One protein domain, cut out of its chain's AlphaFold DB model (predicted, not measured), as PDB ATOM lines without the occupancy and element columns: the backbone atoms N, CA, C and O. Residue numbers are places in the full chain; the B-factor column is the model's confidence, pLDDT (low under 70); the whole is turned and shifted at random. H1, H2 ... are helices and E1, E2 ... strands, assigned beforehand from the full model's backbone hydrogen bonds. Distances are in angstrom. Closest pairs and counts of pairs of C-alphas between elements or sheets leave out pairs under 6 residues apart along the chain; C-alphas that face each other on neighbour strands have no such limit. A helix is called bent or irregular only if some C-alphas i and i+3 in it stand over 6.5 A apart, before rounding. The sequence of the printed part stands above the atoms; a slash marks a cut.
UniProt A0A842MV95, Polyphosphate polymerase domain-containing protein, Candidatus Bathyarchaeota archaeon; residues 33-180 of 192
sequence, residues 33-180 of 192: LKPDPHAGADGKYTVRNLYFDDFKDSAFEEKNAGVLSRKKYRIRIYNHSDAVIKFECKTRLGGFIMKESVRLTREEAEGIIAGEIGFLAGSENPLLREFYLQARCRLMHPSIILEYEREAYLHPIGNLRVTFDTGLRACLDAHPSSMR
ATOM      1  N   LEU A  33     114.052 167.026 135.995       95.56
ATOM      2  CA  LEU A  33     113.962 165.568 135.975       95.56
ATOM      3  C   LEU A  33     112.623 165.099 136.544       95.56
ATOM      4  O   LEU A  33     112.033 165.745 137.408       95.56
ATOM      5  N   LYS A  34     112.170 163.929 136.091       94.62
ATOM      6  CA  LYS A  34     110.963 163.279 136.608       94.62
ATOM      7  C   LYS A  34     111.325 162.296 137.723       94.62
ATOM      8  O   LYS A  34     112.358 161.632 137.602       94.62
ATOM      9  N   PRO A  35     110.512 162.172 138.783       93.81
ATOM     10  CA  PRO A  35     110.705 161.116 139.771       93.81
ATOM     11  C   PRO A  35     110.582 159.733 139.112       93.81
ATOM     12  O   PRO A  35     109.878 159.563 138.114       93.81
ATOM     13  N   ASP A  36     111.295 158.750 139.657       94.56
ATOM     14  CA  ASP A  36     111.214 157.348 139.239       94.56
ATOM     15  C   ASP A  36     109.767 156.842 139.417       94.56
ATOM     16  O   ASP A  36     109.229 156.943 140.520       94.56
ATOM     17  N   PRO A  37     109.115 156.304 138.369       92.19
ATOM     18  CA  PRO A  37     107.713 155.881 138.430       92.19
ATOM     19  C   PRO A  37     107.475 154.699 139.377       92.19
ATOM     20  O   PRO A  37     106.332 154.402 139.707       92.19
ATOM     21  N   HIS A  38     108.536 154.009 139.802       90.81
ATOM     22  CA  HIS A  38     108.454 152.927 140.782       90.81
ATOM     23  C   HIS A  38     108.604 153.406 142.231       90.81
ATOM     24  O   HIS A  38     108.621 152.579 143.144       90.81
ATOM     25  N   ALA A  39     108.761 154.712 142.452       91.06
ATOM     26  CA  ALA A  39     108.811 155.276 143.788       91.06
ATOM     27  C   ALA A  39     107.442 155.254 144.480       91.06
ATOM     28  O   ALA A  39     106.403 155.382 143.836       91.06
ATOM     29  N   GLY A  40     107.460 155.083 145.805       88.31
ATOM     30  CA  GLY A  40     106.278 155.187 146.650       88.31
ATOM     31  C   GLY A  40     105.754 156.622 146.750       88.31
ATOM     32  O   GLY A  40     106.296 157.552 146.152       88.31
ATOM     33  N   ALA A  41     104.697 156.813 147.542       87.75
ATOM     34  CA  ALA A  41     104.043 158.115 147.714       87.75
ATOM     35  C   ALA A  41     104.977 159.209 148.272       87.75
ATOM     36  O   ALA A  41     104.782 160.391 148.002       87.75
ATOM     37  N   ASP A  42     106.012 158.822 149.016       88.31
ATOM     38  CA  ASP A  42     107.053 159.701 149.560       88.31
ATOM     39  C   ASP A  42     108.201 159.990 148.565       88.31
ATOM     40  O   ASP A  42     109.148 160.718 148.882       88.31
ATOM     41  N   GLY A  43     108.123 159.439 147.348       91.25
ATOM     42  CA  GLY A  43     109.144 159.560 146.311       91.25
ATOM     43  C   GLY A  43     110.353 158.646 146.518       91.25
ATOM     44  O   GLY A  43     111.377 158.839 145.857       91.25
ATOM     45  N   LYS A  44     110.254 157.648 147.406       94.81
ATOM     46  CA  LYS A  44     111.348 156.730 147.731       94.81
ATOM     47  C   LYS A  44     110.938 155.264 147.625       94.81
ATOM     48  O   LYS A  44     109.772 154.918 147.467       94.81
ATOM     49  N   TYR A  45     111.932 154.387 147.685       96.06
ATOM     50  CA  TYR A  45     111.762 152.949 147.879       96.06
ATOM     51  C   TYR A  45     112.987 152.355 148.570       96.06
ATOM     52  O   TYR A  45     114.111 152.834 148.396       96.06
ATOM     53  N   THR A  46     112.800 151.269 149.311       96.06
ATOM     54  CA  THR A  46     113.910 150.563 149.957       96.06
ATOM     55  C   THR A  46     114.560 149.604 148.972       96.06
ATOM     56  O   THR A  46     113.880 148.826 148.301       96.06
ATOM     57  N   VAL A  47     115.890 149.622 148.901       96.88
ATOM     58  CA  VAL A  47     116.678 148.640 148.150       96.88
ATOM     59  C   VAL A  47     117.471 147.801 149.137       96.88
ATOM     60  O   VAL A  47     118.352 148.324 149.817       96.88
ATOM     61  N   ARG A  48     117.233 146.488 149.149       96.19
ATOM     62  CA  ARG A  48     118.009 145.532 149.947       96.19
ATOM     63  C   ARG A  48     118.782 144.614 149.012       96.19
ATOM     64  O   ARG A  48     118.219 144.029 148.090       96.19
ATOM     65  N   ASN A  49     120.093 144.553 149.203       96.38
ATOM     66  CA  ASN A  49     121.003 143.745 148.403       96.38
ATOM     67  C   ASN A  49     121.705 142.760 149.330       96.38
ATOM     68  O   ASN A  49     122.271 143.185 150.328       96.38
ATOM     69  N   LEU A  50     121.722 141.490 148.963       96.25
ATOM     70  CA  LEU A  50     122.652 140.513 149.498       96.25
ATOM     71  C   LEU A  50     123.788 140.341 148.498       96.25
ATOM     72  O   LEU A  50     123.530 139.933 147.368       96.25
ATOM     73  N   TYR A  51     125.017 140.639 148.894       96.19
ATOM     74  CA  TYR A  51     126.195 140.369 148.077       96.19
ATOM     75  C   TYR A  51     126.750 138.976 148.348       96.19
ATOM     76  O   TYR A  51     126.566 138.427 149.432       96.19
ATOM     77  N   PHE A  52     127.430 138.445 147.337       95.25
ATOM     78  CA  PHE A  52     128.196 137.211 147.426       95.25
ATOM     79  C   PHE A  52     129.667 137.531 147.198       95.25
ATOM     80  O   PHE A  52     129.988 138.334 146.312       95.25
ATOM     81  N   ASP A  53     130.529 136.884 147.968       94.62
ATOM     82  CA  ASP A  53     131.980 136.911 147.787       94.62
ATOM     83  C   ASP A  53     132.535 135.487 147.856       94.62
ATOM     84  O   ASP A  53     131.801 134.552 148.187       94.62
ATOM     85  N   ASP A  54     133.793 135.319 147.465       93.38
ATOM     86  CA  ASP A  54     134.502 134.059 147.671       93.38
ATOM     87  C   ASP A  54     135.167 134.004 149.047       93.38
ATOM     88  O   ASP A  54     135.282 135.008 149.742       93.38
ATOM     89  N   PHE A  55     135.650 132.821 149.428       87.88
ATOM     90  CA  PHE A  55     136.288 132.590 150.728       87.88
ATOM     91  C   PHE A  55     137.534 133.457 151.006       87.88
ATOM     92  O   PHE A  55     138.076 133.401 152.108       87.88
ATOM     93  N   LYS A  56     138.041 134.186 150.003       90.06
ATOM     94  CA  LYS A  56     139.184 135.101 150.121       90.06
ATOM     95  C   LYS A  56     138.761 136.570 150.109       90.06
ATOM     96  O   LYS A  56     139.638 137.427 150.025       90.06
ATOM     97  N   ASP A  57     137.461 136.857 150.110       89.94
ATOM     98  CA  ASP A  57     136.908 138.197 149.917       89.94
ATOM     99  C   ASP A  57     137.463 138.885 148.652       89.94
ATOM    100  O   ASP A  57     137.723 140.097 148.620       89.94
ATOM    101  N   SER A  58     137.682 138.119 147.574       90.44
ATOM    102  CA  SER A  58     138.369 138.630 146.384       90.44
ATOM    103  C   SER A  58     137.637 139.820 145.765       90.44
ATOM    104  O   SER A  58     138.283 140.751 145.285       90.44
ATOM    105  N   ALA A  59     136.299 139.868 145.796       88.00
ATOM    106  CA  ALA A  59     135.566 140.997 145.221       88.00
ATOM    107  C   ALA A  59     135.692 142.287 146.059       88.00
ATOM    108  O   ALA A  59     135.468 143.397 145.529       88.00
ATOM    109  N   PHE A  60     136.007 142.173 147.352       87.38
ATOM    110  CA  PHE A  60     136.408 143.287 148.207       87.38
ATOM    111  C   PHE A  60     137.835 143.738 147.873       87.38
ATOM    112  O   PHE A  60     138.024 144.906 147.508       87.38
ATOM    113  N   GLU A  61     138.797 142.817 147.880       90.06
ATOM    114  CA  GLU A  61     140.214 143.116 147.643       90.06
ATOM    115  C   GLU A  61     140.472 143.674 146.237       90.06
ATOM    116  O   GLU A  61     141.084 144.730 146.081       90.06
ATOM    117  N   GLU A  62     139.893 143.073 145.193       90.62
ATOM    118  CA  GLU A  62     139.983 143.568 143.812       90.62
ATOM    119  C   GLU A  62     139.450 145.002 143.673       90.62
ATOM    120  O   GLU A  62     139.936 145.806 142.868       90.62
ATOM    121  N   LYS A  63     138.407 145.346 144.440       87.00
ATOM    122  CA  LYS A  63     137.845 146.699 144.439       87.00
ATOM    123  C   LYS A  63     138.818 147.678 145.095       87.00
ATOM    124  O   LYS A  63     138.960 148.777 144.557       87.00
ATOM    125  N   ASN A  64     139.428 147.294 146.215       88.38
ATOM    126  CA  ASN A  64     140.376 148.113 146.968       88.38
ATOM    127  C   ASN A  64     141.677 148.340 146.178       88.38
ATOM    128  O   ASN A  64     142.112 149.474 146.015       88.38
ATOM    129  N   ALA A  65     142.206 147.282 145.562       89.06
ATOM    130  CA  ALA A  65     143.396 147.313 144.711       89.06
ATOM    131  C   ALA A  65     143.174 147.979 143.338       89.06
ATOM    132  O   ALA A  65     144.098 148.091 142.535       89.06
ATOM    133  N   GLY A  66     141.947 148.410 143.021       87.25
ATOM    134  CA  GLY A  66     141.659 149.098 141.762       87.25
ATOM    135  C   GLY A  66     141.693 148.194 140.524       87.25
ATOM    136  O   GLY A  66     141.786 148.711 139.412       87.25
ATOM    137  N   VAL A  67     141.551 146.873 140.687       88.62
ATOM    138  CA  VAL A  67     141.594 145.896 139.586       88.62
ATOM    139  C   VAL A  67     140.579 146.261 138.504       88.62
ATOM    140  O   VAL A  67     139.398 146.513 138.782       88.62
ATOM    141  N   LEU A  68     141.057 146.308 137.259       85.19
ATOM    142  CA  LEU A  68     140.292 146.795 136.110       85.19
ATOM    143  C   LEU A  68     139.176 145.834 135.697       85.19
ATOM    144  O   LEU A  68     138.124 146.300 135.266       85.19
ATOM    145  N   SER A  69     139.396 144.524 135.829       89.69
ATOM    146  CA  SER A  69     138.421 143.480 135.506       89.69
ATOM    147  C   SER A  69     137.922 142.812 136.779       89.69
ATOM    148  O   SER A  69     138.668 142.061 137.396       89.69
ATOM    149  N   ARG A  70     136.676 143.079 137.174       91.94
ATOM    150  CA  ARG A  70     136.089 142.511 138.399       91.94
ATOM    151  C   ARG A  70     134.584 142.324 138.293       91.94
ATOM    152  O   ARG A  70     133.905 143.122 137.638       91.94
ATOM    153  N   LYS A  71     134.055 141.310 138.976       94.00
ATOM    154  CA  LYS A  71     132.618 140.999 139.036       94.00
ATOM    155  C   LYS A  71     132.077 141.216 140.451       94.00
ATOM    156  O   LYS A  71     132.802 141.096 141.432       94.00
ATOM    157  N   LYS A  72     130.795 141.568 140.563       95.06
ATOM    158  CA  LYS A  72     130.065 141.634 141.839       95.06
ATOM    159  C   LYS A  72     128.694 140.999 141.670       95.06
ATOM    160  O   LYS A  72     127.873 141.541 140.927       95.06
ATOM    161  N   TYR A  73     128.464 139.897 142.378       97.38
ATOM    162  CA  TYR A  73     127.192 139.181 142.396       97.38
ATOM    163  C   TYR A  73     126.322 139.651 143.555       97.38
ATOM    164  O   TYR A  73     126.829 139.977 144.631       97.38
ATOM    165  N   ARG A  74     125.009 139.708 143.328       97.44
ATOM    166  CA  ARG A  74     124.043 140.002 144.384       97.44
ATOM    167  C   ARG A  74     122.650 139.470 144.094       97.44
ATOM    168  O   ARG A  74     122.211 139.485 142.947       97.44
ATOM    169  N   ILE A  75     121.922 139.148 145.156       98.06
ATOM    170  CA  ILE A  75     120.459 139.099 145.146       98.06
ATOM    171  C   ILE A  75     119.939 140.468 145.583       98.06
ATOM    172  O   ILE A  75     120.479 141.098 146.492       98.06
ATOM    173  N   ARG A  76     118.896 140.962 144.926       97.69
ATOM    174  CA  ARG A  76     118.253 142.235 145.237       97.69
ATOM    175  C   ARG A  76     116.748 142.066 145.342       97.69
ATOM    176  O   ARG A  76     116.132 141.496 144.444       97.69
ATOM    177  N   ILE A  77     116.187 142.696 146.370       96.81
ATOM    178  CA  ILE A  77     114.749 142.892 146.552       96.81
ATOM    179  C   ILE A  77     114.433 144.371 146.814       96.81
ATOM    180  O   ILE A  77     115.328 145.179 147.097       96.81
ATOM    181  N   TYR A  78     113.152 144.720 146.715       95.00
ATOM    182  CA  TYR A  78     112.642 146.072 146.935       95.00
ATOM    183  C   TYR A  78     111.577 146.062 148.025       95.00
ATOM    184  O   TYR A  78     110.788 145.126 148.090       95.00
ATOM    185  N   ASN A  79     111.542 147.102 148.861       93.81
ATOM    186  CA  ASN A  79     110.492 147.308 149.870       93.81
ATOM    187  C   ASN A  79     110.231 146.083 150.766       93.81
ATOM    188  O   ASN A  79     109.095 145.826 151.147       93.81
ATOM    189  N   HIS A  80     111.276 145.301 151.062       91.88
ATOM    190  CA  HIS A  80     111.192 144.050 151.833       91.88
ATOM    191  C   HIS A  80     110.199 143.018 151.265       91.88
ATOM    192  O   HIS A  80     109.748 142.133 151.983       91.88
ATOM    193  N   SER A  81     109.883 143.121 149.974       92.19
ATOM    194  CA  SER A  81     108.972 142.229 149.270       92.19
ATOM    195  C   SER A  81     109.741 141.283 148.351       92.19
ATOM    196  O   SER A  81     110.673 141.680 147.648       92.19
ATOM    197  N   ASP A  82     109.306 140.031 148.333       90.69
ATOM    198  CA  ASP A  82     109.733 138.965 147.428       90.69
ATOM    199  C   ASP A  82     109.006 138.990 146.073       90.69
ATOM    200  O   ASP A  82     109.320 138.188 145.200       90.69
ATOM    201  N   ALA A  83     108.087 139.936 145.846       93.12
ATOM    202  CA  ALA A  83     107.355 140.054 144.584       93.12
ATOM    203  C   ALA A  83     108.285 140.182 143.364       93.12
ATOM    204  O   ALA A  83     107.942 139.774 142.254       93.12
ATOM    205  N   VAL A  84     109.469 140.773 143.558       94.50
ATOM    206  CA  VAL A  84     110.517 140.837 142.539       94.50
ATOM    207  C   VAL A  84     111.876 140.575 143.179       94.50
ATOM    208  O   VAL A  84     112.510 141.492 143.708       94.50
ATOM    209  N   ILE A  85     112.360 139.343 143.043       97.31
ATOM    210  CA  ILE A  85     113.725 138.958 143.401       97.31
ATOM    211  C   ILE A  85     114.587 138.980 142.144       97.31
ATOM    212  O   ILE A  85     114.245 138.381 141.123       97.31
ATOM    213  N   LYS A  86     115.708 139.702 142.191       98.12
ATOM    214  CA  LYS A  86     116.665 139.771 141.082       98.12
ATOM    215  C   LYS A  86     118.013 139.240 141.511       98.12
ATOM    216  O   LYS A  86     118.617 139.796 142.424       98.12
ATOM    217  N   PHE A  87     118.521 138.255 140.787       98.31
ATOM    218  CA  PHE A  87     119.939 137.945 140.796       98.31
ATOM    219  C   PHE A  87     120.640 138.828 139.768       98.31
ATOM    220  O   PHE A  87     120.176 138.973 138.635       98.31
ATOM    221  N   GLU A  88     121.718 139.488 140.169       98.12
ATOM    222  CA  GLU A  88     122.423 140.464 139.347       98.12
ATOM    223  C   GLU A  88     123.934 140.235 139.410       98.12
ATOM    224  O   GLU A  88     124.489 139.997 140.482       98.12
ATOM    225  N   CYS A  89     124.611 140.420 138.276       96.75
ATOM    226  CA  CYS A  89     126.063 140.553 138.222       96.75
ATOM    227  C   CYS A  89     126.430 141.902 137.612       96.75
ATOM    228  O   CYS A  89     125.929 142.289 136.552       96.75
ATOM    229  N   LYS A  90     127.300 142.640 138.303       93.44
ATOM    230  CA  LYS A  90     127.931 143.849 137.778       93.44
ATOM    231  C   LYS A  90     129.383 143.541 137.441       93.44
ATOM    232  O   LYS A  90     130.183 143.319 138.347       93.44
ATOM    233  N   THR A  91     129.717 143.610 136.161       92.25
ATOM    234  CA  THR A  91     131.079 143.431 135.655       92.25
ATOM    235  C   THR A  91     131.671 144.795 135.338       92.25
ATOM    236  O   THR A  91     131.058 145.600 134.632       92.25
ATOM    237  N   ARG A  92     132.859 145.076 135.867       88.75
ATOM    238  CA  ARG A  92     133.671 146.228 135.474       88.75
ATOM    239  C   ARG A  92     134.836 145.722 134.640       88.75
ATOM    240  O   ARG A  92     135.503 144.798 135.084       88.75
ATOM    241  N   LEU A  93     135.055 146.322 133.472       87.31
ATOM    242  CA  LEU A  93     136.190 146.058 132.589       87.31
ATOM    243  C   LEU A  93     136.820 147.401 132.196       87.31
ATOM    244  O   LEU A  93     136.347 148.098 131.299       87.31
ATOM    245  N   GLY A  94     137.839 147.817 132.944       83.94
ATOM    246  CA  GLY A  94     138.418 149.154 132.857       83.94
ATOM    247  C   GLY A  94     137.393 150.244 133.194       83.94
ATOM    248  O   GLY A  94     136.855 150.306 134.309       83.94
ATOM    249  N   GLY A  95     137.121 151.117 132.220       78.06
ATOM    250  CA  GLY A  95     136.094 152.160 132.308       78.06
ATOM    251  C   GLY A  95     134.668 151.665 132.039       78.06
ATOM    252  O   GLY A  95     133.713 152.390 132.307       78.06
ATOM    253  N   PHE A  96     134.508 150.440 131.537       82.56
ATOM    254  CA  PHE A  96     133.218 149.914 131.117       82.56
ATOM    255  C   PHE A  96     132.505 149.172 132.243       82.56
ATOM    256  O   PHE A  96     133.113 148.419 133.005       82.56
ATOM    257  N   ILE A  97     131.193 149.381 132.334       87.44
ATOM    258  CA  ILE A  97     130.314 148.716 133.293       87.44
ATOM    259  C   ILE A  97     129.242 147.963 132.518       87.44
ATOM    260  O   ILE A  97     128.459 148.568 131.786       87.44
ATOM    261  N   MET A  98     129.174 146.657 132.749       89.25
ATOM    262  CA  MET A  98     128.107 145.785 132.271       89.25
ATOM    263  C   MET A  98     127.288 145.288 133.456       89.25
ATOM    264  O   MET A  98     127.809 145.073 134.554       89.25
ATOM    265  N   LYS A  99     125.985 145.137 133.237       91.38
ATOM    266  CA  LYS A  99     125.066 144.610 134.236       91.38
ATOM    267  C   LYS A  99     124.185 143.556 133.590       91.38
ATOM    268  O   LYS A  99     123.438 143.872 132.669       91.38
ATOM    269  N   GLU A 100     124.222 142.360 134.149       95.12
ATOM    270  CA  GLU A 100     123.323 141.263 133.816       95.12
ATOM    271  C   GLU A 100     122.367 141.040 134.989       95.12
ATOM    272  O   GLU A 100     122.709 141.305 136.148       95.12
ATOM    273  N   SER A 101     121.137 140.623 134.698       96.50
ATOM    274  CA  SER A 101     120.130 140.365 135.722       96.50
ATOM    275  C   SER A 101     119.134 139.315 135.258       96.50
ATOM    276  O   SER A 101     118.706 139.334 134.108       96.50
ATOM    277  N   VAL A 102     118.734 138.449 136.181       97.75
ATOM    278  CA  VAL A 102     117.675 137.454 136.009       97.75
ATOM    279  C   VAL A 102     116.725 137.530 137.202       97.75
ATOM    280  O   VAL A 102     117.134 137.898 138.307       97.75
ATOM    281  N   ARG A 103     115.438 137.266 136.970       97.44
ATOM    282  CA  ARG A 103     114.466 137.118 138.058       97.44
ATOM    283  C   ARG A 103     114.588 135.720 138.642       97.44
ATOM    284  O   ARG A 103     114.760 134.781 137.878       97.44
ATOM    285  N   LEU A 104     114.488 135.622 139.959       96.25
ATOM    286  CA  LEU A 104     114.443 134.349 140.666       96.25
ATOM    287  C   LEU A 104     113.061 134.143 141.275       96.25
ATOM    288  O   LEU A 104     112.400 135.124 141.637       96.25
ATOM    289  N   THR A 105     112.663 132.885 141.439       96.00
ATOM    290  CA  THR A 105     111.629 132.541 142.419       96.00
ATOM    291  C   THR A 105     112.191 132.657 143.838       96.00
ATOM    292  O   THR A 105     113.400 132.805 144.055       96.00
ATOM    293  N   ARG A 106     111.300 132.613 144.830       94.12
ATOM    294  CA  ARG A 106     111.696 132.598 146.240       94.12
ATOM    295  C   ARG A 106     112.539 131.365 146.558       94.12
ATOM    296  O   ARG A 106     113.584 131.501 147.182       94.12
ATOM    297  N   GLU A 107     112.116 130.205 146.078       94.31
ATOM    298  CA  GLU A 107     112.762 128.913 146.309       94.31
ATOM    299  C   GLU A 107     114.171 128.893 145.707       94.31
ATOM    300  O   GLU A 107     115.124 128.487 146.367       94.31
ATOM    301  N   GLU A 108     114.336 129.410 144.484       95.81
ATOM    302  CA  GLU A 108     115.656 129.540 143.857       95.81
ATOM    303  C   GLU A 108     116.574 130.474 144.654       95.81
ATOM    304  O   GLU A 108     117.755 130.185 144.852       95.81
ATOM    305  N   ALA A 109     116.047 131.610 145.121       95.81
ATOM    306  CA  ALA A 109     116.818 132.561 145.912       95.81
ATOM    307  C   ALA A 109     117.249 131.965 147.258       95.81
ATOM    308  O   ALA A 109     118.416 132.089 147.629       95.81
ATOM    309  N   GLU A 110     116.334 131.300 147.964       94.44
ATOM    310  CA  GLU A 110     116.603 130.616 149.231       94.44
ATOM    311  C   GLU A 110     117.626 129.484 149.045       94.44
ATOM    312  O   GLU A 110     118.589 129.415 149.811       94.44
ATOM    313  N   GLY A 111     117.510 128.688 147.977       94.62
ATOM    314  CA  GLY A 111     118.492 127.660 147.626       94.62
ATOM    315  C   GLY A 111     119.886 128.237 147.355       94.62
ATOM    316  O   GLY A 111     120.880 127.749 147.890       94.62
ATOM    317  N   ILE A 112     119.983 129.337 146.597       95.44
ATOM    318  CA  ILE A 112     121.263 130.030 146.365       95.44
ATOM    319  C   ILE A 112     121.870 130.539 147.676       95.44
ATOM    320  O   ILE A 112     123.076 130.407 147.884       95.44
ATOM    321  N   ILE A 113     121.053 131.122 148.557       94.38
ATOM    322  CA  ILE A 113     121.498 131.630 149.861       94.38
ATOM    323  C   ILE A 113     122.004 130.486 150.747       94.38
ATOM    324  O   ILE A 113     123.019 130.645 151.420       94.38
ATOM    325  N   ALA A 114     121.334 129.333 150.723       92.56
ATOM    326  CA  ALA A 114     121.731 128.140 151.465       92.56
ATOM    327  C   ALA A 114     122.962 127.422 150.872       92.56
ATOM    328  O   ALA A 114     123.492 126.501 151.490       92.56
ATOM    329  N   GLY A 115     123.431 127.826 149.685       92.19
ATOM    330  CA  GLY A 115     124.512 127.149 148.963       92.19
ATOM    331  C   GLY A 115     124.056 125.914 148.173       92.19
ATOM    332  O   GLY A 115     124.881 125.229 147.566       92.19
ATOM    333  N   GLU A 116     122.751 125.651 148.103       94.38
ATOM    334  CA  GLU A 116     122.121 124.572 147.333       94.38
ATOM    335  C   GLU A 116     122.018 124.936 145.844       94.38
ATOM    336  O   GLU A 116     120.960 124.989 145.228       94.38
ATOM    337  N   ILE A 117     123.166 125.196 145.227       94.50
ATOM    338  CA  ILE A 117     123.274 125.738 143.865       94.50
ATOM    339  C   ILE A 117     123.179 124.683 142.752       94.50
ATOM    340  O   ILE A 117     123.414 125.002 141.588       94.50
ATOM    341  N   GLY A 118     122.893 123.419 143.077       94.12
ATOM    342  CA  GLY A 118     122.928 122.312 142.109       94.12
ATOM    343  C   GLY A 118     122.010 122.531 140.903       94.12
ATOM    344  O   GLY A 118     122.392 122.232 139.772       94.12
ATOM    345  N   PHE A 119     120.843 123.139 141.129       93.81
ATOM    346  CA  PHE A 119     119.868 123.440 140.080       93.81
ATOM    347  C   PHE A 119     120.376 124.465 139.049       93.81
ATOM    348  O   PHE A 119     119.944 124.450 137.898       93.81
ATOM    349  N   LEU A 120     121.346 125.313 139.414       94.94
ATOM    350  CA  LEU A 120     121.908 126.319 138.508       94.94
ATOM    351  C   LEU A 120     122.723 125.706 137.363       94.94
ATOM    352  O   LEU A 120     122.852 126.331 136.309       94.94
ATOM    353  N   ALA A 121     123.261 124.496 137.542       93.00
ATOM    354  CA  ALA A 121     124.075 123.824 136.530       93.00
ATOM    355  C   ALA A 121     123.301 123.585 135.221       93.00
ATOM    356  O   ALA A 121     123.866 123.712 134.136       93.00
ATOM    357  N   GLY A 122     122.004 123.274 135.333       91.19
ATOM    358  CA  GLY A 122     121.106 123.026 134.201       91.19
ATOM    359  C   GLY A 122     120.376 124.267 133.681       91.19
ATOM    360  O   GLY A 122     119.577 124.148 132.759       91.19
ATOM    361  N   SER A 123     120.615 125.450 134.256       93.62
ATOM    362  CA  SER A 123     119.903 126.670 133.865       93.62
ATOM    363  C   SER A 123     120.241 127.088 132.432       93.62
ATOM    364  O   SER A 123     121.407 127.252 132.074       93.62
ATOM    365  N   GLU A 124     119.233 127.407 131.624       93.50
ATOM    366  CA  GLU A 124     119.454 127.988 130.294       93.50
ATOM    367  C   GLU A 124     120.092 129.385 130.380       93.50
ATOM    368  O   GLU A 124     120.889 129.778 129.518       93.50
ATOM    369  N   ASN A 125     119.833 130.118 131.471       95.31
ATOM    370  CA  ASN A 125     120.370 131.455 131.686       95.31
ATOM    371  C   ASN A 125     121.905 131.427 131.893       95.31
ATOM    372  O   ASN A 125     122.375 130.806 132.855       95.31
ATOM    373  N   PRO A 126     122.698 132.114 131.043       95.19
ATOM    374  CA  PRO A 126     124.158 132.138 131.153       95.19
ATOM    375  C   PRO A 126     124.682 132.713 132.473       95.19
ATOM    376  O   PRO A 126     125.674 132.212 132.993       95.19
ATOM    377  N   LEU A 127     124.007 133.718 133.045       96.31
ATOM    378  CA  LEU A 127     124.413 134.339 134.310       96.31
ATOM    379  C   LEU A 127     124.361 133.335 135.469       96.31
ATOM    380  O   LEU A 127     125.252 133.322 136.317       96.31
ATOM    381  N   LEU A 128     123.330 132.487 135.501       96.81
ATOM    382  CA  LEU A 128     123.168 131.472 136.542       96.81
ATOM    383  C   LEU A 128     124.191 130.340 136.400       96.81
ATOM    384  O   LEU A 128     124.784 129.936 137.398       96.81
ATOM    385  N   ARG A 129     124.468 129.890 135.169       96.06
ATOM    386  CA  ARG A 129     125.527 128.899 134.900       96.06
ATOM    387  C   ARG A 129     126.915 129.422 135.250       96.06
ATOM    388  O   ARG A 129     127.704 128.711 135.864       96.06
ATOM    389  N   GLU A 130     127.209 130.670 134.899       95.75
ATOM    390  CA  GLU A 130     128.461 131.321 135.287       95.75
ATOM    391  C   GLU A 130     128.580 131.392 136.812       95.75
ATOM    392  O   GLU A 130     129.621 131.042 137.366       95.75
ATOM    393  N   PHE A 131     127.514 131.792 137.510       96.88
ATOM    394  CA  PHE A 131     127.534 131.830 138.969       96.88
ATOM    395  C   PHE A 131     127.709 130.439 139.589       96.88
ATOM    396  O   PHE A 131     128.465 130.314 140.546       96.88
ATOM    397  N   TYR A 132     127.102 129.390 139.022       96.94
ATOM    398  CA  TYR A 132     127.347 128.007 139.442       96.94
ATOM    399  C   TYR A 132     128.838 127.650 139.385       96.94
ATOM    400  O   TYR A 132     129.387 127.149 140.365       96.94
ATOM    401  N   LEU A 133     129.517 127.960 138.276       95.62
ATOM    402  CA  LEU A 133     130.957 127.722 138.140       95.62
ATOM    403  C   LEU A 133     131.758 128.518 139.175       95.62
ATOM    404  O   LEU A 133     132.614 127.948 139.849       95.62
ATOM    405  N   GLN A 134     131.456 129.808 139.354       94.94
ATOM    406  CA  GLN A 134     132.123 130.628 140.370       94.94
ATOM    407  C   GLN A 134     131.921 130.050 141.771       94.94
ATOM    408  O   GLN A 134     132.881 129.900 142.520       94.94
ATOM    409  N   ALA A 135     130.697 129.661 142.114       94.06
ATOM    410  CA  ALA A 135     130.376 129.130 143.425       94.06
ATOM    411  C   ALA A 135     131.037 127.771 143.697       94.06
ATOM    412  O   ALA A 135     131.518 127.550 144.805       94.06
ATOM    413  N   ARG A 136     131.174 126.899 142.689       93.75
ATOM    414  CA  ARG A 136     131.879 125.611 142.830       93.75
ATOM    415  C   ARG A 136     133.400 125.745 142.841       93.75
ATOM    416  O   ARG A 136     134.057 125.009 143.566       93.75
ATOM    417  N   CYS A 137     133.966 126.660 142.055       93.38
ATOM    418  CA  CYS A 137     135.419 126.823 141.943       93.38
ATOM    419  C   CYS A 137     136.010 127.747 143.013       93.38
ATOM    420  O   CYS A 137     137.184 127.608 143.351       93.38
ATOM    421  N   ARG A 138     135.227 128.708 143.513       92.38
ATOM    422  CA  ARG A 138     135.681 129.745 144.451       92.38
ATOM    423  C   ARG A 138     134.937 129.738 145.781       92.38
ATOM    424  O   ARG A 138     135.178 130.620 146.586       92.38
ATOM    425  N   LEU A 139     134.065 128.761 146.037       92.88
ATOM    426  CA  LEU A 139     133.322 128.663 147.301       92.88
ATOM    427  C   LEU A 139     132.561 129.962 147.613       92.88
ATOM    428  O   LEU A 139     132.682 130.520 148.701       92.88
ATOM    429  N   MET A 140     131.821 130.471 146.622       94.81
ATOM    430  CA  MET A 140     131.043 131.702 146.790       94.81
ATOM    431  C   MET A 140     130.001 131.512 147.891       94.81
ATOM    432  O   MET A 140     129.267 130.522 147.883       94.81
ATOM    433  N   HIS A 141     129.880 132.492 148.776       92.38
ATOM    434  CA  HIS A 141     128.898 132.489 149.853       92.38
ATOM    435  C   HIS A 141     128.244 133.868 150.013       92.38
ATOM    436  O   HIS A 141     128.801 134.881 149.576       92.38
ATOM    437  N   PRO A 142     127.051 133.935 150.628       94.44
ATOM    438  CA  PRO A 142     126.482 135.193 151.098       94.44
ATOM    439  C   PRO A 142     127.482 135.929 152.003       94.44
ATOM    440  O   PRO A 142     127.979 135.343 152.962       94.44
ATOM    441  N   SER A 143     127.796 137.191 151.700       93.19
ATOM    442  CA  SER A 143     128.839 137.948 152.411       93.19
ATOM    443  C   SER A 143     128.298 139.132 153.205       93.19
ATOM    444  O   SER A 143     128.568 139.259 154.393       93.19
ATOM    445  N   ILE A 144     127.516 140.015 152.578       92.19
ATOM    446  CA  ILE A 144     127.010 141.217 153.249       92.19
ATOM    447  C   ILE A 144     125.623 141.608 152.754       92.19
ATOM    448  O   ILE A 144     125.349 141.652 151.549       92.19
ATOM    449  N   ILE A 145     124.749 141.956 153.695       94.19
ATOM    450  CA  ILE A 145     123.460 142.581 153.409       94.19
ATOM    451  C   ILE A 145     123.642 144.097 153.467       94.19
ATOM    452  O   ILE A 145     124.079 144.647 154.475       94.19
ATOM    453  N   LEU A 146     123.278 144.779 152.385       94.94
ATOM    454  CA  LEU A 146     123.287 146.233 152.272       94.94
ATOM    455  C   LEU A 146     121.894 146.755 151.940       94.94
ATOM    456  O   LEU A 146     121.326 146.435 150.888       94.94
ATOM    457  N   GLU A 147     121.389 147.614 152.813       95.81
ATOM    458  CA  GLU A 147     120.078 148.246 152.716       95.81
ATOM    459  C   GLU A 147     120.206 149.769 152.721       95.81
ATOM    460  O   GLU A 147     121.065 150.326 153.401       95.81
ATOM    461  N   TYR A 148     119.370 150.443 151.937       95.94
ATOM    462  CA  TYR A 148     119.245 151.900 151.923       95.94
ATOM    463  C   TYR A 148     117.900 152.310 151.318       95.94
ATOM    464  O   TYR A 148     117.291 151.564 150.543       95.94
ATOM    465  N   GLU A 149     117.468 153.527 151.625       96.31
ATOM    466  CA  GLU A 149     116.370 154.196 150.933       96.31
ATOM    467  C   GLU A 149     116.902 154.871 149.675       96.31
ATOM    468  O   GLU A 149     117.901 155.591 149.730       96.31
ATOM    469  N   ARG A 150     116.234 154.659 148.543       97.44
ATOM    470  CA  ARG A 150     116.568 155.293 147.275       97.44
ATOM    471  C   ARG A 150     115.473 156.246 146.846       97.44
ATOM    472  O   ARG A 150     114.327 155.855 146.663       97.44
ATOM    473  N   GLU A 151     115.892 157.464 146.557       96.50
ATOM    474  CA  GLU A 151     115.159 158.427 145.755       96.50
ATOM    475  C   GLU A 151     115.819 158.500 144.376       96.50
ATOM    476  O   GLU A 151     117.045 158.575 144.266       96.50
ATOM    477  N   ALA A 152     115.038 158.442 143.302       96.25
ATOM    478  CA  ALA A 152     115.577 158.389 141.949       96.25
ATOM    479  C   ALA A 152     114.851 159.354 141.011       96.25
ATOM    480  O   ALA A 152     113.637 159.520 141.080       96.25
ATOM    481  N   TYR A 153     115.628 159.949 140.112       95.56
ATOM    482  CA  TYR A 153     115.187 160.885 139.092       95.56
ATOM    483  C   TYR A 153     115.662 160.421 137.719       95.56
ATOM    484  O   TYR A 153     116.810 159.997 137.549       95.56
ATOM    485  N   LEU A 154     114.779 160.530 136.736       94.81
ATOM    486  CA  LEU A 154     115.001 160.150 135.351       94.81
ATOM    487  C   LEU A 154     114.867 161.386 134.470       94.81
ATOM    488  O   LEU A 154     113.934 162.183 134.616       94.81
ATOM    489  N   HIS A 155     115.795 161.546 133.536       93.69
ATOM    490  CA  HIS A 155     115.631 162.538 132.491       93.69
ATOM    491  C   HIS A 155     114.525 162.074 131.525       93.69
ATOM    492  O   HIS A 155     114.503 160.904 131.151       93.69
ATOM    493  N   PRO A 156     113.594 162.950 131.108       88.44
ATOM    494  CA  PRO A 156     112.418 162.537 130.335       88.44
ATOM    495  C   PRO A 156     112.736 161.993 128.935       88.44
ATOM    496  O   PRO A 156     111.918 161.276 128.373       88.44
ATOM    497  N   ILE A 157     113.886 162.372 128.368       86.38
ATOM    498  CA  ILE A 157     114.278 162.045 126.984       86.38
ATOM    499  C   ILE A 157     115.602 161.261 126.931       86.38
ATOM    500  O   ILE A 157     115.666 160.186 126.352       86.38
ATOM    501  N   GLY A 158     116.676 161.795 127.520       85.44
ATOM    502  CA  GLY A 158     117.982 161.130 127.575       85.44
ATOM    503  C   GLY A 158     118.138 160.036 128.643       85.44
ATOM    504  O   GLY A 158     117.318 159.872 129.539       85.44
ATOM    505  N   ASN A 159     119.284 159.351 128.599       86.38
ATOM    506  CA  ASN A 159     119.642 158.228 129.482       86.38
ATOM    507  C   ASN A 159     120.229 158.649 130.845       86.38
ATOM    508  O   ASN A 159     120.873 157.847 131.527       86.38
ATOM    509  N   LEU A 160     120.047 159.911 131.242       91.69
ATOM    510  CA  LEU A 160     120.526 160.415 132.525       91.69
ATOM    511  C   LEU A 160     119.603 159.936 133.650       91.69
ATOM    512  O   LEU A 160     118.390 160.154 133.628       91.69
ATOM    513  N   ARG A 161     120.213 159.341 134.672       94.00
ATOM    514  CA  ARG A 161     119.555 158.961 135.919       94.00
ATOM    515  C   ARG A 161     120.370 159.482 137.091       94.00
ATOM    516  O   ARG A 161     121.565 159.217 137.172       94.00
ATOM    517  N   VAL A 162     119.702 160.157 138.017       95.94
ATOM    518  CA  VAL A 162     120.290 160.599 139.284       95.94
ATOM    519  C   VAL A 162     119.614 159.841 140.417       95.94
ATOM    520  O   VAL A 162     118.405 159.625 140.386       95.94
ATOM    521  N   THR A 163     120.384 159.395 141.403       96.69
ATOM    522  CA  THR A 163     119.851 158.695 142.577       96.69
ATOM    523  C   THR A 163     120.473 159.244 143.845       96.69
ATOM    524  O   THR A 163     121.692 159.411 143.897       96.69
ATOM    525  N   PHE A 164     119.651 159.445 144.866       96.69
ATOM    526  CA  PHE A 164     120.085 159.699 146.230       96.69
ATOM    527  C   PHE A 164     119.828 158.445 147.053       96.69
ATOM    528  O   PHE A 164     118.701 157.956 147.105       96.69
ATOM    529  N   ASP A 165     120.888 157.923 147.664       96.25
ATOM    530  CA  ASP A 165     120.811 156.780 148.567       96.25
ATOM    531  C   ASP A 165     121.031 157.297 149.996       96.25
ATOM    532  O   ASP A 165     122.070 157.891 150.291       96.25
ATOM    533  N   THR A 166     120.050 157.101 150.875       94.25
ATOM    534  CA  THR A 166     120.077 157.560 152.273       94.25
ATOM    535  C   THR A 166     119.847 156.411 153.245       94.25
ATOM    536  O   THR A 166     119.290 155.379 152.879       94.25
ATOM    537  N   GLY A 167     120.267 156.585 154.502       92.75
ATOM    538  CA  GLY A 167     120.034 155.583 155.545       92.75
ATOM    539  C   GLY A 167     120.727 154.250 155.259       92.75
ATOM    540  O   GLY A 167     120.118 153.203 155.448       92.75
ATOM    541  N   LEU A 168     121.969 154.293 154.763       92.38
ATOM    542  CA  LEU A 168     122.757 153.098 154.464       92.38
ATOM    543  C   LEU A 168     122.970 152.260 155.731       92.38
ATOM    544  O   LEU A 168     123.464 152.756 156.742       92.38
ATOM    545  N   ARG A 169     122.623 150.979 155.643       92.25
ATOM    546  CA  ARG A 169     122.745 149.983 156.707       92.25
ATOM    547  C   ARG A 169     123.457 148.751 156.165       92.25
ATOM    548  O   ARG A 169     123.155 148.303 155.056       92.25
ATOM    549  N   ALA A 170     124.376 148.202 156.950       89.31
ATOM    550  CA  ALA A 170     125.140 147.015 156.591       89.31
ATOM    551  C   ALA A 170     124.967 145.918 157.647       89.31
ATOM    552  O   ALA A 170     124.934 146.204 158.839       89.31
ATOM    553  N   CYS A 171     124.875 144.662 157.224       87.69
ATOM    554  CA  CYS A 171     124.907 143.507 158.115       87.69
ATOM    555  C   CYS A 171     125.872 142.461 157.560       87.69
ATOM    556  O   CYS A 171     125.735 142.060 156.403       87.69
ATOM    557  N   LEU A 172     126.852 142.077 158.381       76.31
ATOM    558  CA  LEU A 172     127.895 141.098 158.058       76.31
ATOM    559  C   LEU A 172     127.427 139.654 158.299       76.31
ATOM    560  O   LEU A 172     127.966 138.731 157.703       76.31
ATOM    561  N   ASP A 173     126.382 139.458 159.105       62.72
ATOM    562  CA  ASP A 173     125.795 138.140 159.327       62.72
ATOM    563  C   ASP A 173     124.777 137.831 158.230       62.72
ATOM    564  O   ASP A 173     123.587 138.127 158.343       62.72
ATOM    565  N   ALA A 174     125.240 137.207 157.149       57.09
ATOM    566  CA  ALA A 174     124.395 136.699 156.071       57.09
ATOM    567  C   ALA A 174     123.845 135.281 156.353       57.09
ATOM    568  O   ALA A 174     123.597 134.511 155.426       57.09
ATOM    569  N   HIS A 175     123.659 134.916 157.627       52.44
ATOM    570  CA  HIS A 175     123.058 133.639 158.017       52.44
ATOM    571  C   HIS A 175     121.599 133.552 157.507       52.44
ATOM    572  O   HIS A 175     120.888 134.558 157.546       52.44
ATOM    573  N   PRO A 176     121.075 132.379 157.093       46.19
ATOM    574  CA  PRO A 176     119.702 132.249 156.576       46.19
ATOM    575  C   PRO A 176     118.610 132.843 157.489       46.19
ATOM    576  O   PRO A 176     117.570 133.310 157.027       46.19
ATOM    577  N   SER A 177     118.851 132.879 158.803       42.47
ATOM    578  CA  SER A 177     117.951 133.488 159.793       42.47
ATOM    579  C   SER A 177     117.888 135.021 159.737       42.47
ATOM    580  O   SER A 177     116.817 135.567 159.997       42.47
ATOM    581  N   SER A 178     118.964 135.724 159.357       43.59
ATOM    582  CA  SER A 178     118.987 137.197 159.228       43.59
ATOM    583  C   SER A 178     118.306 137.697 157.942       43.59
ATOM    584  O   SER A 178     118.002 138.888 157.788       43.59
ATOM    585  N   MET A 179     118.010 136.771 157.025       45.59
ATOM    586  CA  MET A 179     117.240 137.007 155.803       45.59
ATOM    587  C   MET A 179     115.757 136.668 155.934       45.59
ATOM    588  O   MET A 179     115.011 136.859 154.971       45.59
ATOM    589  N   ARG A 180     115.289 136.236 157.117       42.00
ATOM    590  CA  ARG A 180     113.849 136.107 157.370       42.00
ATOM    591  C   ARG A 180     113.193 137.463 157.122       42.00
ATOM    592  O   ARG A 180     113.483 138.443 157.807       42.00
TER     593      ARG A 180
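AT A GLANCE: This is residues 33 to 180 of the 192 residues of the protein "Polyphosphate polymerase domain-containing protein" of Candidatus Bathyarchaeota archaeon (UniProt A0A842MV95). One twisted sheet of six bent and straight strands makes the body, with H2 and H4 packed on one face, H3 packed on H4, and the short helix H1 at the side of the sheet near E2. E5 and E6 form a long, bent hairpin. The printed part has 148 residues with four named helices and six named strands, in the order E1 H1 E2 E3 E4 H2 H3 H4 E5 E6. The sheet's order is E4 - E3 - E2 - E1 - E5 - E6, all antiparallel, and the class is mixed, helices and strands. The whole is compact, with a radius of gyration of the C-alphas of 16.1 A and spans of 45 by 36 by 31 A.

HOW THE PARTS SIT: Residues 34 to 35 pair with residues 153 to 154 of E5, residues 141 to 154. E1, residues 44 to 53, is antiparallel to E5 at 151 degrees, with N 49 and O 146 within hydrogen-bond range at 2.8 A. H1, residues 58 to 64, is on the sheet at a height of 6.1 A, over none of its strands; its closest C-alphas to E2, residues 69 to 78, are those of Ala 59 and Lys 72, 6.5 A. E2 is antiparallel to E1 at 135 degrees, with N 50 and O 75 at 2.8 A. E2, E3, residues 81 to 93, and E4, residues 96 to 104, form a meander, each strand the antiparallel neighbour of the one before, in two hairpins; N 76 and O 86 are 2.8 A apart, N 91 and O 98 2.9 A. H2, residues 106 to 114, and H4, residues 126 to 138, are on the same face of the sheet, making two layers, helices on one face of a sheet. The closest C-alphas of H4 and E4 are those of Leu 127 and Glu 100, 7.0 A. H3, residues 117 to 122, touches H4 at a steep tilt of 46 degrees, opposite ways, with Ala 121 and Arg 129 the closest C-alphas, 5.5 A. E5 and E6, residues 161 to 171, are a hairpin, with N 153 and O 162 at 2.8 A. Every O i to N i+4 pair is within hydrogen-bond range in H2 and H4, 2 of 3 in H1, and 0 of 2 in H3, where 3 of 3 O i to N i+3 pairs are.

IN THESE COORDINATES: E1 begins at C-alpha 44, (111.348, 156.730, 147.731), and measures 28.6 A. E2 is 28.3 A, E3 32.2 A and E4 26.2 A long; H4 is 17.8 A. E5 is 34.2 A and bends by 71 degrees at residue 151. E6, 27.6 A, ends at C-alpha 171, (124.907, 143.507, 158.115).

THE WHOLE: The C-alphas of Leu 33 and Cys 137 are the two farthest apart, 44.7 A. The printed part has no cut and no long link. Residues 173 to 180 have pLDDT under 70.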